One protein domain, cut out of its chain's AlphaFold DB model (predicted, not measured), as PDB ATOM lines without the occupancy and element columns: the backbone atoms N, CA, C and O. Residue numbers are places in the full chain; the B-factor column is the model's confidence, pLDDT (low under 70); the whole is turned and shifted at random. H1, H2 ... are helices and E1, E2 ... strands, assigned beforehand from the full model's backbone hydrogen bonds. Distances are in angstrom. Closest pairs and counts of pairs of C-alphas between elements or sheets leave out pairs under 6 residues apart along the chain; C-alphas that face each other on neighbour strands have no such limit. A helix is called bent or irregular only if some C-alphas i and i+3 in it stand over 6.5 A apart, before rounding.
ATOM      1  N   ASP A 108      31.539  -1.995  37.813       94.81
ATOM      2  CA  ASP A 108      31.624  -2.072  39.268       94.81
ATOM      3  C   ASP A 108      33.087  -2.139  39.736       94.81
ATOM      4  O   ASP A 108      34.023  -2.090  38.936       94.81
ATOM      5  N   SER A 109      33.307  -2.254  41.045       94.44
ATOM      6  CA  SER A 109      34.652  -2.316  41.628       94.44
ATOM      7  C   SER A 109      35.462  -3.554  41.225       94.44
ATOM      8  O   SER A 109      36.685  -3.532  41.343       94.44
ATOM      9  N   LYS A 110      34.812  -4.622  40.752       94.62
ATOM     10  CA  LYS A 110      35.454  -5.884  40.350       94.62
ATOM     11  C   LYS A 110      35.727  -5.958  38.853       94.62
ATOM     12  O   LYS A 110      36.443  -6.850  38.408       94.62
ATOM     13  N   THR A 111      35.160  -5.039  38.086       95.31
ATOM     14  CA  THR A 111      35.290  -5.005  36.636       95.31
ATOM     15  C   THR A 111      36.751  -4.723  36.245       95.31
ATOM     16  O   THR A 111      37.284  -3.678  36.640       95.31
ATOM     17  N   PRO A 112      37.414  -5.607  35.478       94.81
ATOM     18  CA  PRO A 112      38.855  -5.552  35.224       94.81
ATOM     19  C   PRO A 112      39.204  -4.603  34.064       94.81
ATOM     20  O   PRO A 112      39.749  -5.020  33.050       94.81
ATOM     21  N   VAL A 113      38.859  -3.323  34.212       96.38
ATOM     22  CA  VAL A 113      39.209  -2.255  33.262       96.38
ATOM     23  C   VAL A 113      39.881  -1.098  33.990       96.38
ATOM     24  O   VAL A 113      39.490  -0.765  35.121       96.38
ATOM     25  N   SER A 114      40.865  -0.489  33.334       97.00
ATOM     26  CA  SER A 114      41.714   0.560  33.896       97.00
ATOM     27  C   SER A 114      40.944   1.856  34.171       97.00
ATOM     28  O   SER A 114      41.102   2.444  35.238       97.00
ATOM     29  N   ILE A 115      40.050   2.261  33.261       96.69
ATOM     30  CA  ILE A 115      39.245   3.491  33.377       96.69
ATOM     31  C   ILE A 115      37.756   3.130  33.354       96.69
ATOM     32  O   ILE A 115      37.285   2.488  32.410       96.69
ATOM     33  N   LYS A 116      37.021   3.516  34.409       94.50
ATOM     34  CA  LYS A 116      35.570   3.296  34.552       94.50
ATOM     35  C   LYS A 116      34.922   4.209  35.596       94.50
ATOM     36  O   LYS A 116      35.509   4.485  36.641       94.50
ATOM     37  N   LEU A 117      33.657   4.536  35.367       91.31
ATOM     38  CA  LEU A 117      32.725   5.114  36.325       91.31
ATOM     39  C   LEU A 117      31.766   4.032  36.831       91.31
ATOM     40  O   LEU A 117      30.875   3.557  36.120       91.31
ATOM     41  N   GLN A 118      31.956   3.636  38.089       91.62
ATOM     42  CA  GLN A 118      31.151   2.591  38.718       91.62
ATOM     43  C   GLN A 118      29.677   3.000  38.797       91.62
ATOM     44  O   GLN A 118      29.344   4.134  39.133       91.62
ATOM     45  N   GLY A 119      28.788   2.055  38.500       87.38
ATOM     46  CA  GLY A 119      27.345   2.271  38.529       87.38
ATOM     47  C   GLY A 119      26.800   3.115  37.375       87.38
ATOM     48  O   GLY A 119      25.586   3.288  37.317       87.38
ATOM     49  N   THR A 120      27.647   3.586  36.454       87.31
ATOM     50  CA  THR A 120      27.226   4.425  35.321       87.31
ATOM     51  C   THR A 120      27.621   3.813  33.984       87.31
ATOM     52  O   THR A 120      26.766   3.666  33.116       87.31
ATOM     53  N   ASP A 121      28.885   3.411  33.823       92.56
ATOM     54  CA  ASP A 121      29.358   2.922  32.529       92.56
ATOM     55  C   ASP A 121      28.737   1.557  32.183       92.56
ATOM     56  O   ASP A 121      28.873   0.577  32.922       92.56
ATOM     57  N   LEU A 122      28.089   1.504  31.021       95.25
ATOM     58  CA  LEU A 122      27.658   0.290  30.339       95.25
ATOM     59  C   LEU A 122      28.783  -0.159  29.404       95.25
ATOM     60  O   LEU A 122      29.114   0.519  28.431       95.25
ATOM     61  N   LEU A 123      29.404  -1.284  29.735       95.62
ATOM     62  CA  LEU A 123      30.585  -1.809  29.063       95.62
ATOM     63  C   LEU A 123      30.203  -2.853  28.021       95.62
ATOM     64  O   LEU A 123      29.188  -3.524  28.162       95.62
ATOM     65  N   ARG A 124      31.042  -2.992  26.990       95.69
ATOM     66  CA  ARG A 124      30.911  -4.016  25.937       95.69
ATOM     67  C   ARG A 124      31.441  -5.366  26.411       95.69
ATOM     68  O   ARG A 124      30.832  -6.393  26.146       95.69
ATOM     69  N   ARG A 125      32.550  -5.341  27.150       95.25
ATOM     70  CA  ARG A 125      33.117  -6.500  27.835       95.25
ATOM     71  C   ARG A 125      32.078  -7.207  28.715       95.25
ATOM     72  O   ARG A 125      31.278  -6.541  29.372       95.25
ATOM     73  N   ASP A 126      32.145  -8.540  28.759       95.19
ATOM     74  CA  ASP A 126      31.334  -9.393  29.642       95.19
ATOM     75  C   ASP A 126      29.812  -9.192  29.433       95.19
ATOM     76  O   ASP A 126      29.004  -9.344  30.353       95.19
ATOM     77  N   SER A 127      29.413  -8.834  28.206       96.50
ATOM     78  CA  SER A 127      28.035  -8.486  27.840       96.50
ATOM     79  C   SER A 127      27.420  -9.462  26.848       96.50
ATOM     80  O   SER A 127      28.112 -10.137  26.088       96.50
ATOM     81  N   LEU A 128      26.088  -9.494  26.798       96.56
ATOM     82  CA  LEU A 128      25.360 -10.195  25.743       96.56
ATOM     83  C   LEU A 128      25.053  -9.210  24.614       96.56
ATOM     84  O   LEU A 128      24.084  -8.457  24.694       96.56
ATOM     85  N   LEU A 129      25.897  -9.204  23.586       95.44
ATOM     86  CA  LEU A 129      25.825  -8.254  22.476       95.44
ATOM     87  C   LEU A 129      25.137  -8.859  21.249       95.44
ATOM     88  O   LEU A 129      25.306 -10.038  20.937       95.44
ATOM     89  N   MET A 130      24.392  -8.030  20.521       94.81
ATOM     90  CA  MET A 130      23.831  -8.404  19.227       94.81
ATOM     91  C   MET A 130      24.933  -8.480  18.156       94.81
ATOM     92  O   MET A 130      25.843  -7.642  18.150       94.81
ATOM     93  N   PRO A 131      24.850  -9.426  17.200       93.00
ATOM     94  CA  PRO A 131      25.811  -9.531  16.102       93.00
ATOM     95  C   PRO A 131      25.968  -8.234  15.298       93.00
ATOM     96  O   PRO A 131      27.074  -7.877  14.895       93.00
ATOM     97  N   GLU A 132      24.879  -7.498  15.081       93.56
ATOM     98  CA  GLU A 132      24.876  -6.226  14.358       93.56
ATOM     99  C   GLU A 132      25.683  -5.153  15.096       93.56
ATOM    100  O   GLU A 132      26.439  -4.414  14.463       93.56
ATOM    101  N   PHE A 133      25.580  -5.109  16.427       94.06
ATOM    102  CA  PHE A 133      26.348  -4.185  17.257       94.06
ATOM    103  C   PHE A 133      27.839  -4.535  17.248       94.06
ATOM    104  O   PHE A 133      28.676  -3.664  17.018       94.06
ATOM    105  N   ILE A 134      28.180  -5.822  17.392       93.94
ATOM    106  CA  ILE A 134      29.565  -6.307  17.259       93.94
ATOM    107  C   ILE A 134      30.143  -5.886  15.899       93.94
ATOM    108  O   ILE A 134      31.242  -5.337  15.822       93.94
ATOM    109  N   ASN A 135      29.387  -6.089  14.819       92.75
ATOM    110  CA  ASN A 135      29.795  -5.703  13.470       92.75
ATOM    111  C   ASN A 135      29.970  -4.190  13.300       92.75
ATOM    112  O   ASN A 135      30.831  -3.780  12.524       92.75
ATOM    113  N   ALA A 136      29.174  -3.366  13.984       92.31
ATOM    114  CA  ALA A 136      29.340  -1.917  13.975       92.31
ATOM    115  C   ALA A 136      30.624  -1.499  14.709       92.31
ATOM    116  O   ALA A 136      31.418  -0.741  14.157       92.31
ATOM    117  N   MET A 137      30.874  -2.058  15.898       92.38
ATOM    118  CA  MET A 137      32.076  -1.766  16.693       92.38
ATOM    119  C   MET A 137      33.366  -2.239  16.014       92.38
ATOM    120  O   MET A 137      34.408  -1.615  16.160       92.38
ATOM    121  N   ASN A 138      33.307  -3.296  15.202       93.00
ATOM    122  CA  ASN A 138      34.458  -3.784  14.437       93.00
ATOM    123  C   ASN A 138      34.916  -2.859  13.294       93.00
ATOM    124  O   ASN A 138      35.945  -3.136  12.682       93.00
ATOM    125  N   ARG A 139      34.166  -1.800  12.969       91.31
ATOM    126  CA  ARG A 139      34.499  -0.881  11.864       91.31
ATOM    127  C   ARG A 139      35.352   0.305  12.294       91.31
ATOM    128  O   ARG A 139      35.941   0.946  11.431       91.31
ATOM    129  N   ASP A 140      35.393   0.601  13.588       93.56
ATOM    130  CA  ASP A 140      36.078   1.767  14.133       93.56
ATOM    131  C   ASP A 140      36.737   1.399  15.466       93.56
ATOM    132  O   ASP A 140      36.066   1.135  16.466       93.56
ATOM    133  N   LEU A 141      38.072   1.393  15.468       96.06
ATOM    134  CA  LEU A 141      38.854   1.099  16.660       96.06
ATOM    135  C   LEU A 141      38.578   2.113  17.773       96.06
ATOM    136  O   LEU A 141      38.406   1.701  18.913       96.06
ATOM    137  N   ALA A 142      38.464   3.409  17.475       94.62
ATOM    138  CA  ALA A 142      38.214   4.405  18.514       94.62
ATOM    139  C   ALA A 142      36.860   4.165  19.196       94.62
ATOM    140  O   ALA A 142      36.790   4.171  20.424       94.62
ATOM    141  N   ALA A 143      35.816   3.857  18.419       92.75
ATOM    142  CA  ALA A 143      34.495   3.518  18.951       92.75
ATOM    143  C   ALA A 143      34.511   2.259  19.841       92.75
ATOM    144  O   ALA A 143      33.800   2.201  20.845       92.75
ATOM    145  N   ALA A 144      35.327   1.258  19.496       96.31
ATOM    146  CA  ALA A 144      35.498   0.049  20.302       96.31
ATOM    147  C   ALA A 144      36.247   0.304  21.622       96.31
ATOM    148  O   ALA A 144      36.021  -0.412  22.601       96.31
ATOM    149  N   LEU A 145      37.115   1.318  21.658       97.00
ATOM    150  CA  LEU A 145      37.880   1.683  22.847       97.00
ATOM    151  C   LEU A 145      37.073   2.533  23.842       97.00
ATOM    152  O   LEU A 145      37.364   2.453  25.030       97.00
ATOM    153  N   GLU A 146      36.037   3.257  23.403       95.19
ATOM    154  CA  GLU A 146      35.223   4.166  24.233       95.19
ATOM    155  C   GLU A 146      34.826   3.606  25.620       95.19
ATOM    156  O   GLU A 146      34.465   2.429  25.774       95.19
ATOM    157  N   ARG A 147      34.820   4.484  26.639       94.38
ATOM    158  CA  ARG A 147      34.563   4.171  28.063       94.38
ATOM    159  C   ARG A 147      33.178   3.593  28.343       94.38
ATOM    160  O   ARG A 147      33.022   2.743  29.218       94.38
ATOM    161  N   CYS A 148      32.177   4.027  27.600       93.12
ATOM    162  CA  CYS A 148      30.810   3.554  27.731       93.12
ATOM    163  C   CYS A 148      30.247   3.250  26.341       93.12
ATOM    164  O   CYS A 148      30.718   3.788  25.336       93.12
ATOM    165  N   THR A 149      29.240   2.384  26.259       91.12
ATOM    166  CA  THR A 149      28.455   2.238  25.029       91.12
ATOM    167  C   THR A 149      27.601   3.478  24.765       91.12
ATOM    168  O   THR A 149      27.418   3.862  23.615       91.12
ATOM    169  N   ILE A 150      27.125   4.141  25.824       87.00
ATOM    170  CA  ILE A 150      26.282   5.334  25.740       87.00
ATOM    171  C   ILE A 150      26.657   6.344  26.828       87.00
ATOM    172  O   ILE A 150      26.607   6.058  28.020       87.00
ATOM    173  N   TYR A 151      27.061   7.538  26.412       77.00
ATOM    174  CA  TYR A 151      27.546   8.585  27.318       77.00
ATOM    175  C   TYR A 151      26.446   9.526  27.814       77.00
ATOM    176  O   TYR A 151      26.602  10.146  28.863       77.00
ATOM    177  N   ASP A 152      25.343   9.629  27.074       66.81
ATOM    178  CA  ASP A 152      24.279  10.593  27.338       66.81
ATOM    179  C   ASP A 152      22.969   9.878  27.677       66.81
ATOM    180  O   ASP A 152      22.088   9.655  26.850       66.81
ATOM    181  N   ALA A 153      22.913   9.419  28.923       63.31
ATOM    182  CA  ALA A 153      21.848   8.586  29.466       63.31
ATOM    183  C   ALA A 153      21.283   9.156  30.779       63.31
ATOM    184  O   ALA A 153      20.852   8.417  31.662       63.31
ATOM    185  N   GLY A 154      21.331  10.484  30.928       56.66
ATOM    186  CA  GLY A 154      20.711  11.209  32.040       56.66
ATOM    187  C   GLY A 154      21.653  11.740  33.124       56.66
ATOM    188  O   GLY A 154      21.194  12.528  33.945       56.66
ATOM    189  N   SER A 155      22.947  11.396  33.139       57.84
ATOM    190  CA  SER A 155      23.889  11.959  34.127       57.84
ATOM    191  C   SER A 155      24.278  13.413  33.847       57.84
ATOM    192  O   SER A 155      24.607  14.123  34.787       57.84
ATOM    193  N   ARG A 156      24.210  13.851  32.583       56.03
ATOM    194  CA  ARG A 156      24.711  15.162  32.120       56.03
ATOM    195  C   ARG A 156      23.614  16.165  31.785       56.03
ATOM    196  O   ARG A 156      23.889  17.189  31.189       56.03
ATOM    197  N   ALA A 157      22.348  15.830  32.055       63.00
ATOM    198  CA  ALA A 157      21.194  16.653  31.674       63.00
ATOM    199  C   ALA A 157      21.218  17.161  30.207       63.00
ATOM    200  O   ALA A 157      20.630  18.201  29.917       63.00
ATOM    201  N   PHE A 158      21.856  16.417  29.291       66.19
ATOM    202  CA  PHE A 158      22.096  16.804  27.893       66.19
ATOM    203  C   PHE A 158      22.975  18.064  27.706       66.19
ATOM    204  O   PHE A 158      22.892  18.723  26.667       66.19
ATOM    205  N   ASP A 159      23.820  18.416  28.682       79.88
ATOM    206  CA  ASP A 159      24.806  19.490  28.554       79.88
ATOM    207  C   ASP A 159      25.961  19.044  27.646       79.88
ATOM    208  O   ASP A 159      26.722  18.118  27.940       79.88
ATOM    209  N   VAL A 160      26.067  19.711  26.497       82.50
ATOM    210  CA  VAL A 160      27.047  19.394  25.452       82.50
ATOM    211  C   VAL A 160      28.475  19.714  25.896       82.50
ATOM    212  O   VAL A 160      29.401  19.005  25.499       82.50
ATOM    213  N   ASN A 161      28.669  20.752  26.712       84.75
ATOM    214  CA  ASN A 161      29.998  21.132  27.187       84.75
ATOM    215  C   ASN A 161      30.493  20.105  28.202       84.75
ATOM    216  O   ASN A 161      31.568  19.548  28.007       84.75
ATOM    217  N   GLU A 162      29.664  19.762  29.193       83.81
ATOM    218  CA  GLU A 162      29.980  18.711  30.172       83.81
ATOM    219  C   GLU A 162      30.216  17.362  29.474       83.81
ATOM    220  O   GLU A 162      31.153  16.631  29.792       83.81
ATOM    221  N   TYR A 163      29.414  17.042  28.452       85.00
ATOM    222  CA  TYR A 163      29.646  15.860  27.628       85.00
ATOM    223  C   TYR A 163      31.026  15.869  26.970       85.00
ATOM    224  O   TYR A 163      31.719  14.852  26.992       85.00
ATOM    225  N   THR A 164      31.400  16.990  26.360       88.25
ATOM    226  CA  THR A 164      32.636  17.106  25.583       88.25
ATOM    227  C   THR A 164      33.850  17.046  26.499       88.25
ATOM    228  O   THR A 164      34.779  16.287  26.225       88.25
ATOM    229  N   GLU A 165      33.803  17.770  27.617       89.19
ATOM    230  CA  GLU A 165      34.825  17.750  28.663       89.19
ATOM    231  C   GLU A 165      35.048  16.331  29.193       89.19
ATOM    232  O   GLU A 165      36.185  15.868  29.208       89.19
ATOM    233  N   ASP A 166      33.981  15.589  29.497       88.44
ATOM    234  CA  ASP A 166      34.078  14.207  29.979       88.44
ATOM    235  C   ASP A 166      34.736  13.255  28.969       88.44
ATOM    236  O   ASP A 166      35.477  12.341  29.351       88.44
ATOM    237  N   VAL A 167      34.425  13.407  27.677       91.00
ATOM    238  CA  VAL A 167      35.029  12.566  26.634       91.00
ATOM    239  C   VAL A 167      36.495  12.954  26.432       91.00
ATOM    240  O   VAL A 167      37.342  12.069  26.303       91.00
ATOM    241  N   VAL A 168      36.827  14.247  26.460       94.38
ATOM    242  CA  VAL A 168      38.219  14.720  26.395       94.38
ATOM    243  C   VAL A 168      39.023  14.220  27.594       94.38
ATOM    244  O   VAL A 168      40.099  13.657  27.396       94.38
ATOM    245  N   GLU A 169      38.500  14.352  28.814       94.62
ATOM    246  CA  GLU A 169      39.146  13.866  30.036       94.62
ATOM    247  C   GLU A 169      39.370  12.351  29.968       94.62
ATOM    248  O   GLU A 169      40.455  11.858  30.286       94.62
ATOM    249  N   TYR A 170      38.377  11.602  29.481       95.69
ATOM    250  CA  TYR A 170      38.527  10.170  29.256       95.69
ATOM    251  C   TYR A 170      39.712   9.864  28.328       95.69
ATOM    252  O   TYR A 170      40.596   9.091  28.703       95.69
ATOM    253  N   TRP A 171      39.778  10.483  27.147       97.50
ATOM    254  CA  TRP A 171      40.870  10.234  26.200       97.50
ATOM    255  C   TRP A 171      42.231  10.735  26.704       97.50
ATOM    256  O   TRP A 171      43.256  10.143  26.363       97.50
ATOM    257  N   GLN A 172      42.268  11.758  27.563       98.06
ATOM    258  CA  GLN A 172      43.487  12.172  28.266       98.06
ATOM    259  C   GLN A 172      43.977  11.087  29.236       98.06
ATOM    260  O   GLN A 172      45.160  10.752  29.215       98.06
ATOM    261  N   GLN A 173      43.085  10.458  30.007       98.25
ATOM    262  CA  GLN A 173      43.449   9.327  30.871       98.25
ATOM    263  C   GLN A 173      43.954   8.124  30.053       98.25
ATOM    264  O   GLN A 173      44.915   7.460  30.444       98.25
ATOM    265  N   VAL A 174      43.357   7.845  28.885       98.44
ATOM    266  CA  VAL A 174      43.861   6.792  27.980       98.44
ATOM    267  C   VAL A 174      45.261   7.139  27.460       98.44
ATOM    268  O   VAL A 174      46.133   6.269  27.419       98.44
ATOM    269  N   LEU A 175      45.516   8.407  27.123       98.44
ATOM    270  CA  LEU A 175      46.836   8.875  26.696       98.44
ATOM    271  C   LEU A 175      47.893   8.702  27.799       98.44
ATOM    272  O   LEU A 175      49.029   8.323  27.509       98.44
ATOM    273  N   GLU A 176      47.536   8.929  29.064       98.50
ATOM    274  CA  GLU A 176      48.421   8.668  30.206       98.50
ATOM    275  C   GLU A 176      48.781   7.182  30.327       98.50
ATOM    276  O   GLU A 176      49.960   6.846  30.479       98.50
ATOM    277  N   LEU A 177      47.804   6.278  30.172       98.38
ATOM    278  CA  LEU A 177      48.067   4.834  30.120       98.38
ATOM    279  C   LEU A 177      48.997   4.477  28.953       98.38
ATOM    280  O   LEU A 177      49.928   3.685  29.126       98.38
ATOM    281  N   ALA A 178      48.794   5.086  27.783       98.44
ATOM    282  CA  ALA A 178      49.633   4.874  26.606       98.44
ATOM    283  C   ALA A 178      51.080   5.357  26.824       98.44
ATOM    284  O   ALA A 178      52.036   4.701  26.402       98.44
ATOM    285  N   HIS A 179      51.283   6.476  27.528       98.31
ATOM    286  CA  HIS A 179      52.614   6.905  27.973       98.31
ATOM    287  C   HIS A 179      53.239   5.934  28.984       98.31
ATOM    288  O   HIS A 179      54.454   5.736  28.955       98.31
ATOM    289  N   GLY A 180      52.418   5.294  29.820       97.50
ATOM    290  CA  GLY A 180      52.816   4.230  30.744       97.50
ATOM    291  C   GLY A 180      53.105   2.871  30.092       97.50
ATOM    292  O   GLY A 180      53.535   1.953  30.788       97.50
ATOM    293  N   GLY A 181      52.907   2.735  28.776       97.88
ATOM    294  CA  GLY A 181      53.208   1.521  28.012       97.88
ATOM    295  C   GLY A 181      52.001   0.649  27.652       97.88
ATOM    296  O   GLY A 181      52.206  -0.422  27.087       97.88
ATOM    297  N   MET A 182      50.770   1.089  27.940       98.38
ATOM    298  CA  MET A 182      49.554   0.427  27.450       98.38
ATOM    299  C   MET A 182      49.507   0.477  25.917       98.38
ATOM    300  O   MET A 182      49.596   1.556  25.328       98.38
ATOM    301  N   THR A 183      49.341  -0.673  25.264       98.50
ATOM    302  CA  THR A 183      49.160  -0.740  23.804       98.50
ATOM    303  C   THR A 183      47.685  -0.666  23.413       98.50
ATOM    304  O   THR A 183      46.800  -0.953  24.222       98.50
ATOM    305  N   ALA A 184      47.396  -0.325  22.153       98.38
ATOM    306  CA  ALA A 184      46.023  -0.331  21.648       98.38
ATOM    307  C   ALA A 184      45.401  -1.741  21.680       98.38
ATOM    308  O   ALA A 184      44.224  -1.868  22.002       98.38
ATOM    309  N   GLU A 185      46.182  -2.801  21.434       98.25
ATOM    310  CA  GLU A 185      45.724  -4.192  21.590       98.25
ATOM    311  C   GLU A 185      45.339  -4.517  23.041       98.25
ATOM    312  O   GLU A 185      44.257  -5.050  23.283       98.25
ATOM    313  N   GLN A 186      46.198  -4.184  24.011       98.19
ATOM    314  CA  GLN A 186      45.925  -4.439  25.430       98.19
ATOM    315  C   GLN A 186      44.686  -3.679  25.898       98.19
ATOM    316  O   GLN A 186      43.832  -4.241  26.583       98.19
ATOM    317  N   TYR A 187      44.564  -2.417  25.486       98.31
ATOM    318  CA  TYR A 187      43.410  -1.610  25.835       98.31
ATOM    319  C   TYR A 187      42.138  -2.141  25.160       98.31
ATOM    320  O   TYR A 187      41.109  -2.262  25.815       98.31
ATOM    321  N   LEU A 188      42.196  -2.570  23.894       98.25
ATOM    322  CA  LEU A 188      41.058  -3.209  23.227       98.25
ATOM    323  C   LEU A 188      40.586  -4.469  23.966       98.25
ATOM    324  O   LEU A 188      39.382  -4.664  24.105       98.25
ATOM    325  N   GLU A 189      41.498  -5.286  24.490       97.19
ATOM    326  CA  GLU A 189      41.154  -6.478  25.279       97.19
ATOM    327  C   GLU A 189      40.464  -6.127  26.614       97.19
ATOM    328  O   GLU A 189      39.550  -6.831  27.058       97.19
ATOM    329  N   GLU A 190      40.832  -5.007  27.251       96.75
ATOM    330  CA  GLU A 190      40.088  -4.493  28.411       96.75
ATOM    331  C   GLU A 190      38.663  -4.067  28.029       96.75
ATOM    332  O   GLU A 190      37.718  -4.298  28.784       96.75
ATOM    333  N   ARG A 191      38.491  -3.421  26.870       96.50
ATOM    334  CA  ARG A 191      37.243  -2.731  26.505       96.50
ATOM    335  C   ARG A 191      36.240  -3.625  25.774       96.50
ATOM    336  O   ARG A 191      35.042  -3.562  26.070       96.50
ATOM    337  N   PHE A 192      36.714  -4.435  24.831       96.88
ATOM    338  CA  PHE A 192      35.900  -5.246  23.927       96.88
ATOM    339  C   PHE A 192      36.626  -6.543  23.493       96.88
ATOM    340  O   PHE A 192      37.032  -6.683  22.331       96.88
ATOM    341  N   PRO A 193      36.784  -7.517  24.409       94.12
ATOM    342  CA  PRO A 193      37.485  -8.771  24.131       94.12
ATOM    343  C   PRO A 193      36.771  -9.651  23.097       94.12
ATOM    344  O   PRO A 193      37.410 -10.472  22.448       94.12
ATOM    345  N   GLU A 194      35.466  -9.481  22.872       89.69
ATOM    346  CA  GLU A 194      34.679 -10.217  21.872       89.69
ATOM    347  C   GLU A 194      34.832  -9.664  20.439       89.69
ATOM    348  O   GLU A 194      34.134 -10.098  19.519       89.69
ATOM    349  N   CYS A 195      35.745  -8.712  20.220       93.06
ATOM    350  CA  CYS A 195      35.992  -8.128  18.906       93.06
ATOM    351  C   CYS A 195      36.463  -9.149  17.849       93.06
ATOM    352  O   CYS A 195      36.918 -10.265  18.130       93.06
ATOM    353  N   SER A 196      36.361  -8.747  16.581       94.56
ATOM    354  CA  SER A 196      36.852  -9.527  15.442       94.56
ATOM    355  C   SER A 196      38.377  -9.637  15.434       94.56
ATOM    356  O   SER A 196      39.093  -8.762  15.918       94.56
ATOM    357  N   GLU A 197      38.898 -10.697  14.817       95.00
ATOM    358  CA  GLU A 197      40.338 -10.839  14.572       95.00
ATOM    359  C   GLU A 197      40.896  -9.676  13.741       95.00
ATOM    360  O   GLU A 197      41.970  -9.163  14.049       95.00
ATOM    361  N   SER A 198      40.134  -9.184  12.759       95.38
ATOM    362  CA  SER A 198      40.505  -8.001  11.978       95.38
ATOM    363  C   SER A 198      40.700  -6.760  12.846       95.38
ATOM    364  O   SER A 198      41.689  -6.057  12.666       95.38
ATOM    365  N   LEU A 199      39.808  -6.501  13.811       96.62
ATOM    366  CA  LEU A 199      39.959  -5.349  14.701       96.62
ATOM    367  C   LEU A 199      41.181  -5.506  15.617       96.62
ATOM    368  O   LEU A 199      41.910  -4.539  15.821       96.62
ATOM    369  N   ARG A 200      41.456  -6.724  16.107       97.00
ATOM    370  CA  ARG A 200      42.675  -6.998  16.890       97.00
ATOM    371  C   ARG A 200      43.947  -6.740  16.083       97.00
ATOM    372  O   ARG A 200      44.895  -6.185  16.624       97.00
ATOM    373  N   LEU A 201      43.981  -7.116  14.801       97.00
ATOM    374  CA  LEU A 201      45.121  -6.824  13.922       97.00
ATOM    375  C   LEU A 201      45.312  -5.315  13.729       97.00
ATOM    376  O   LEU A 201      46.430  -4.833  13.872       97.00
ATOM    377  N   ILE A 202      44.227  -4.567  13.513       97.44
ATOM    378  CA  ILE A 202      44.280  -3.097  13.442       97.44
ATOM    379  C   ILE A 202      44.836  -2.519  14.754       97.44
ATOM    380  O   ILE A 202      45.713  -1.661  14.728       97.44
ATOM    381  N   ALA A 203      44.383  -3.017  15.907       97.75
ATOM    382  CA  ALA A 203      44.854  -2.559  17.214       97.75
ATOM    383  C   ALA A 203      46.331  -2.895  17.498       97.75
ATOM    384  O   ALA A 203      46.972  -2.183  18.264       97.75
ATOM    385  N   LYS A 204      46.891  -3.945  16.886       97.56
ATOM    386  CA  LYS A 204      48.328  -4.270  16.984       97.56
ATOM    387  C   LYS A 204      49.215  -3.286  16.233       97.56
ATOM    388  O   LYS A 204      50.345  -3.049  16.647       97.56
ATOM    389  N   GLU A 205      48.725  -2.775  15.110       97.19
ATOM    390  CA  GLU A 205      49.471  -1.858  14.245       97.19
ATOM    391  C   GLU A 205      49.276  -0.390  14.643       97.19
ATOM    392  O   GLU A 205      50.097   0.457  14.296       97.19
ATOM    393  N   ALA A 206      48.204  -0.082  15.376       97.50
ATOM    394  CA  ALA A 206      47.882   1.273  15.794       97.50
ATOM    395  C   ALA A 206      48.719   1.745  16.996       97.50
ATOM    396  O   ALA A 206      48.884   1.029  17.987       97.50
ATOM    397  N   ASP A 207      49.163   3.005  16.955       98.00
ATOM    398  CA  ASP A 207      49.675   3.697  18.137       98.00
ATOM    399  C   ASP A 207      48.499   4.278  18.936       98.00
ATOM    400  O   ASP A 207      47.750   5.136  18.458       98.00
ATOM    401  N   LEU A 208      48.333   3.818  20.181       98.31
ATOM    402  CA  LEU A 208      47.280   4.304  21.071       98.31
ATOM    403  C   LEU A 208      47.394   5.817  21.321       98.31
ATOM    404  O   LEU A 208      46.371   6.484  21.478       98.31
ATOM    405  N   LYS A 209      48.610   6.378  21.314       98.38
ATOM    406  CA  LYS A 209      48.835   7.819  21.501       98.38
ATOM    407  C   LYS A 209      48.276   8.625  20.338       98.38
ATOM    408  O   LYS A 209      47.636   9.648  20.577       98.38
ATOM    409  N   ASP A 210      48.460   8.142  19.110       97.94
ATOM    410  CA  ASP A 210      47.936   8.796  17.909       97.94
ATOM    411  C   ASP A 210      46.405   8.786  17.906       97.94
ATOM    412  O   ASP A 210      45.787   9.813  17.620       97.94
ATOM    413  N   ILE A 211      45.786   7.666  18.304       97.38
ATOM    414  CA  ILE A 211      44.328   7.581  18.474       97.38
ATOM    415  C   ILE A 211      43.860   8.624  19.496       97.38
ATOM    416  O   ILE A 211      42.968   9.416  19.198       97.38
ATOM    417  N   CYS A 212      44.478   8.671  20.681       97.75
ATOM    418  CA  CYS A 212      44.090   9.621  21.725       97.75
ATOM    419  C   CYS A 212      44.247  11.076  21.263       97.75
ATOM    420  O   CYS A 212      43.334  11.878  21.450       97.75
ATOM    421  N   ALA A 213      45.367  11.417  20.618       96.56
ATOM    422  CA  ALA A 213      45.624  12.763  20.113       96.56
ATOM    423  C   ALA A 213      44.574  13.199  19.079       96.56
ATOM    424  O   ALA A 213      44.067  14.320  19.148       96.56
ATOM    425  N   GLN A 214      44.195  12.302  18.163       95.88
ATOM    426  CA  GLN A 214      43.126  12.557  17.195       95.88
ATOM    427  C   GLN A 214      41.780  12.790  17.888       95.88
ATOM    428  O   GLN A 214      41.074  13.738  17.547       95.88
ATOM    429  N   ARG A 215      41.422  11.962  18.879       94.88
ATOM    430  CA  ARG A 215      40.144  12.080  19.602       94.88
ATOM    431  C   ARG A 215      40.050  13.362  20.419       94.88
ATOM    432  O   ARG A 215      39.035  14.043  20.331       94.88
ATOM    433  N   ILE A 216      41.113  13.726  21.133       95.62
ATOM    434  CA  ILE A 216      41.180  14.981  21.892       95.62
ATOM    435  C   ILE A 216      41.061  16.180  20.945       95.62
ATOM    436  O   ILE A 216      40.262  17.077  21.193       95.62
ATOM    437  N   SER A 217      41.795  16.176  19.824       94.00
ATOM    438  CA  SER A 217      41.768  17.280  18.855       94.00
ATOM    439  C   SER A 217      40.428  17.449  18.138       94.00
ATOM    440  O   SER A 217      40.141  18.549  17.683       94.00
ATOM    441  N   LEU A 218      39.637  16.385  17.972       89.69
ATOM    442  CA  LEU A 218      38.309  16.467  17.350       89.69
ATOM    443  C   LEU A 218      37.256  17.100  18.270       89.69
ATOM    444  O   LEU A 218      36.204  17.514  17.788       89.69
ATOM    445  N   LEU A 219      37.521  17.115  19.576       82.38
ATOM    446  CA  LEU A 219      36.588  17.520  20.626       82.38
ATOM    447  C   LEU A 219      37.019  18.811  21.343       82.38
ATOM    448  O   LEU A 219      36.303  19.271  22.227       82.38
ATOM    449  N   SER A 220      38.171  19.379  20.970       76.94
ATOM    450  CA  SER A 220      38.708  20.652  21.480       76.94
ATOM    451  C   SER A 220      38.503  21.774  20.468       76.94
ATOM    452  O   SER A 220      38.268  22.922  20.902       76.94
TER     453      SER A 220
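Overview. This is residues 108 to 220 of the 220 residues of an uncharacterized protein of Candidatus Peregrinibacteria bacterium CG10_big_fil_rev_8_21_14_0_10_42_8 (UniProt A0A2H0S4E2). Two helices, the long H3 and H6, lie side by side and run opposite ways along one side of this domain, while the short H2, near the middle, packs on H4 with H5 against H4. The bent strand E1 and the short H1 lie at the other side from H3 and H6, and a long link, residues 146 to 159, joins H2 to H3. The printed part has 113 residues with one named strand and six named helices, in the order E1, H1, H2, H3, H4, H5, H6, and its class is mostly helix. It is compact, with a radius of gyration of the C-alphas of 13.7 A, and spans 38 by 31 by 27 A.

Arrangement. Start at E1, residues 122 to 129, which pairs with no named strand and bends by 102 degrees at residue 126. H1, residues 131 to 137, meets E1 only through their link. Next comes H2, residues 141 to 145, close to H1 but not clearly touching it; their closest C-alphas, of Met 137 and Ala 144, are 5.3 A apart. Look ahead to H4, residues 184 to 191: it touches H2, closest at the C-alphas of Leu 145 and Arg 191, 5.8 A apart. The C-alpha of Arg 191 is also 5.7 A from that of Arg 125 in E1, their closest pair. H5, residues 197 to 205, touches H4 at a steep tilt of 48 degrees, opposite ways, closest at the C-alphas of Glu 185 and Ala 203, 4.8 A apart. H3, residues 160 to 179, touches H6, residues 208 to 219, at a shallow tilt of 17 degrees, opposite ways; their closest C-alphas, of Val 168 and Ile 216, are 5.4 A apart. H3 and H5 are apart. Every O i to N i+4 pair is within hydrogen-bond range in H1, H2, H3, H4 and H5, and 7 of 8 are in H6.

Along the chain. Find C-alpha 122 at (27.658, 0.290, 30.339), where E1 begins; its end C-alphas are 11.8 A apart. H3 runs 28.6 A from C-alpha 160 at (27.047, 19.394, 25.452) to C-alpha 179. H5 measures 12.8 A and H6 17.0 A, ending at C-alpha 219 at (36.588, 17.520, 20.626). H1, H2 and H4 measure 10.0 A, 6.3 A and 10.3 A.

Size, cuts and confidence. The two C-alphas farthest apart, of Ala 157 and Glu 205, are 38.0 A apart. The printed part has no cut and ends at residue 220, the chain's last. The link from H2 to H3 is long, with 14 residues; residues 152 to 158 are under 70 in pLDDT, against a mean of 92.1 for the printed part.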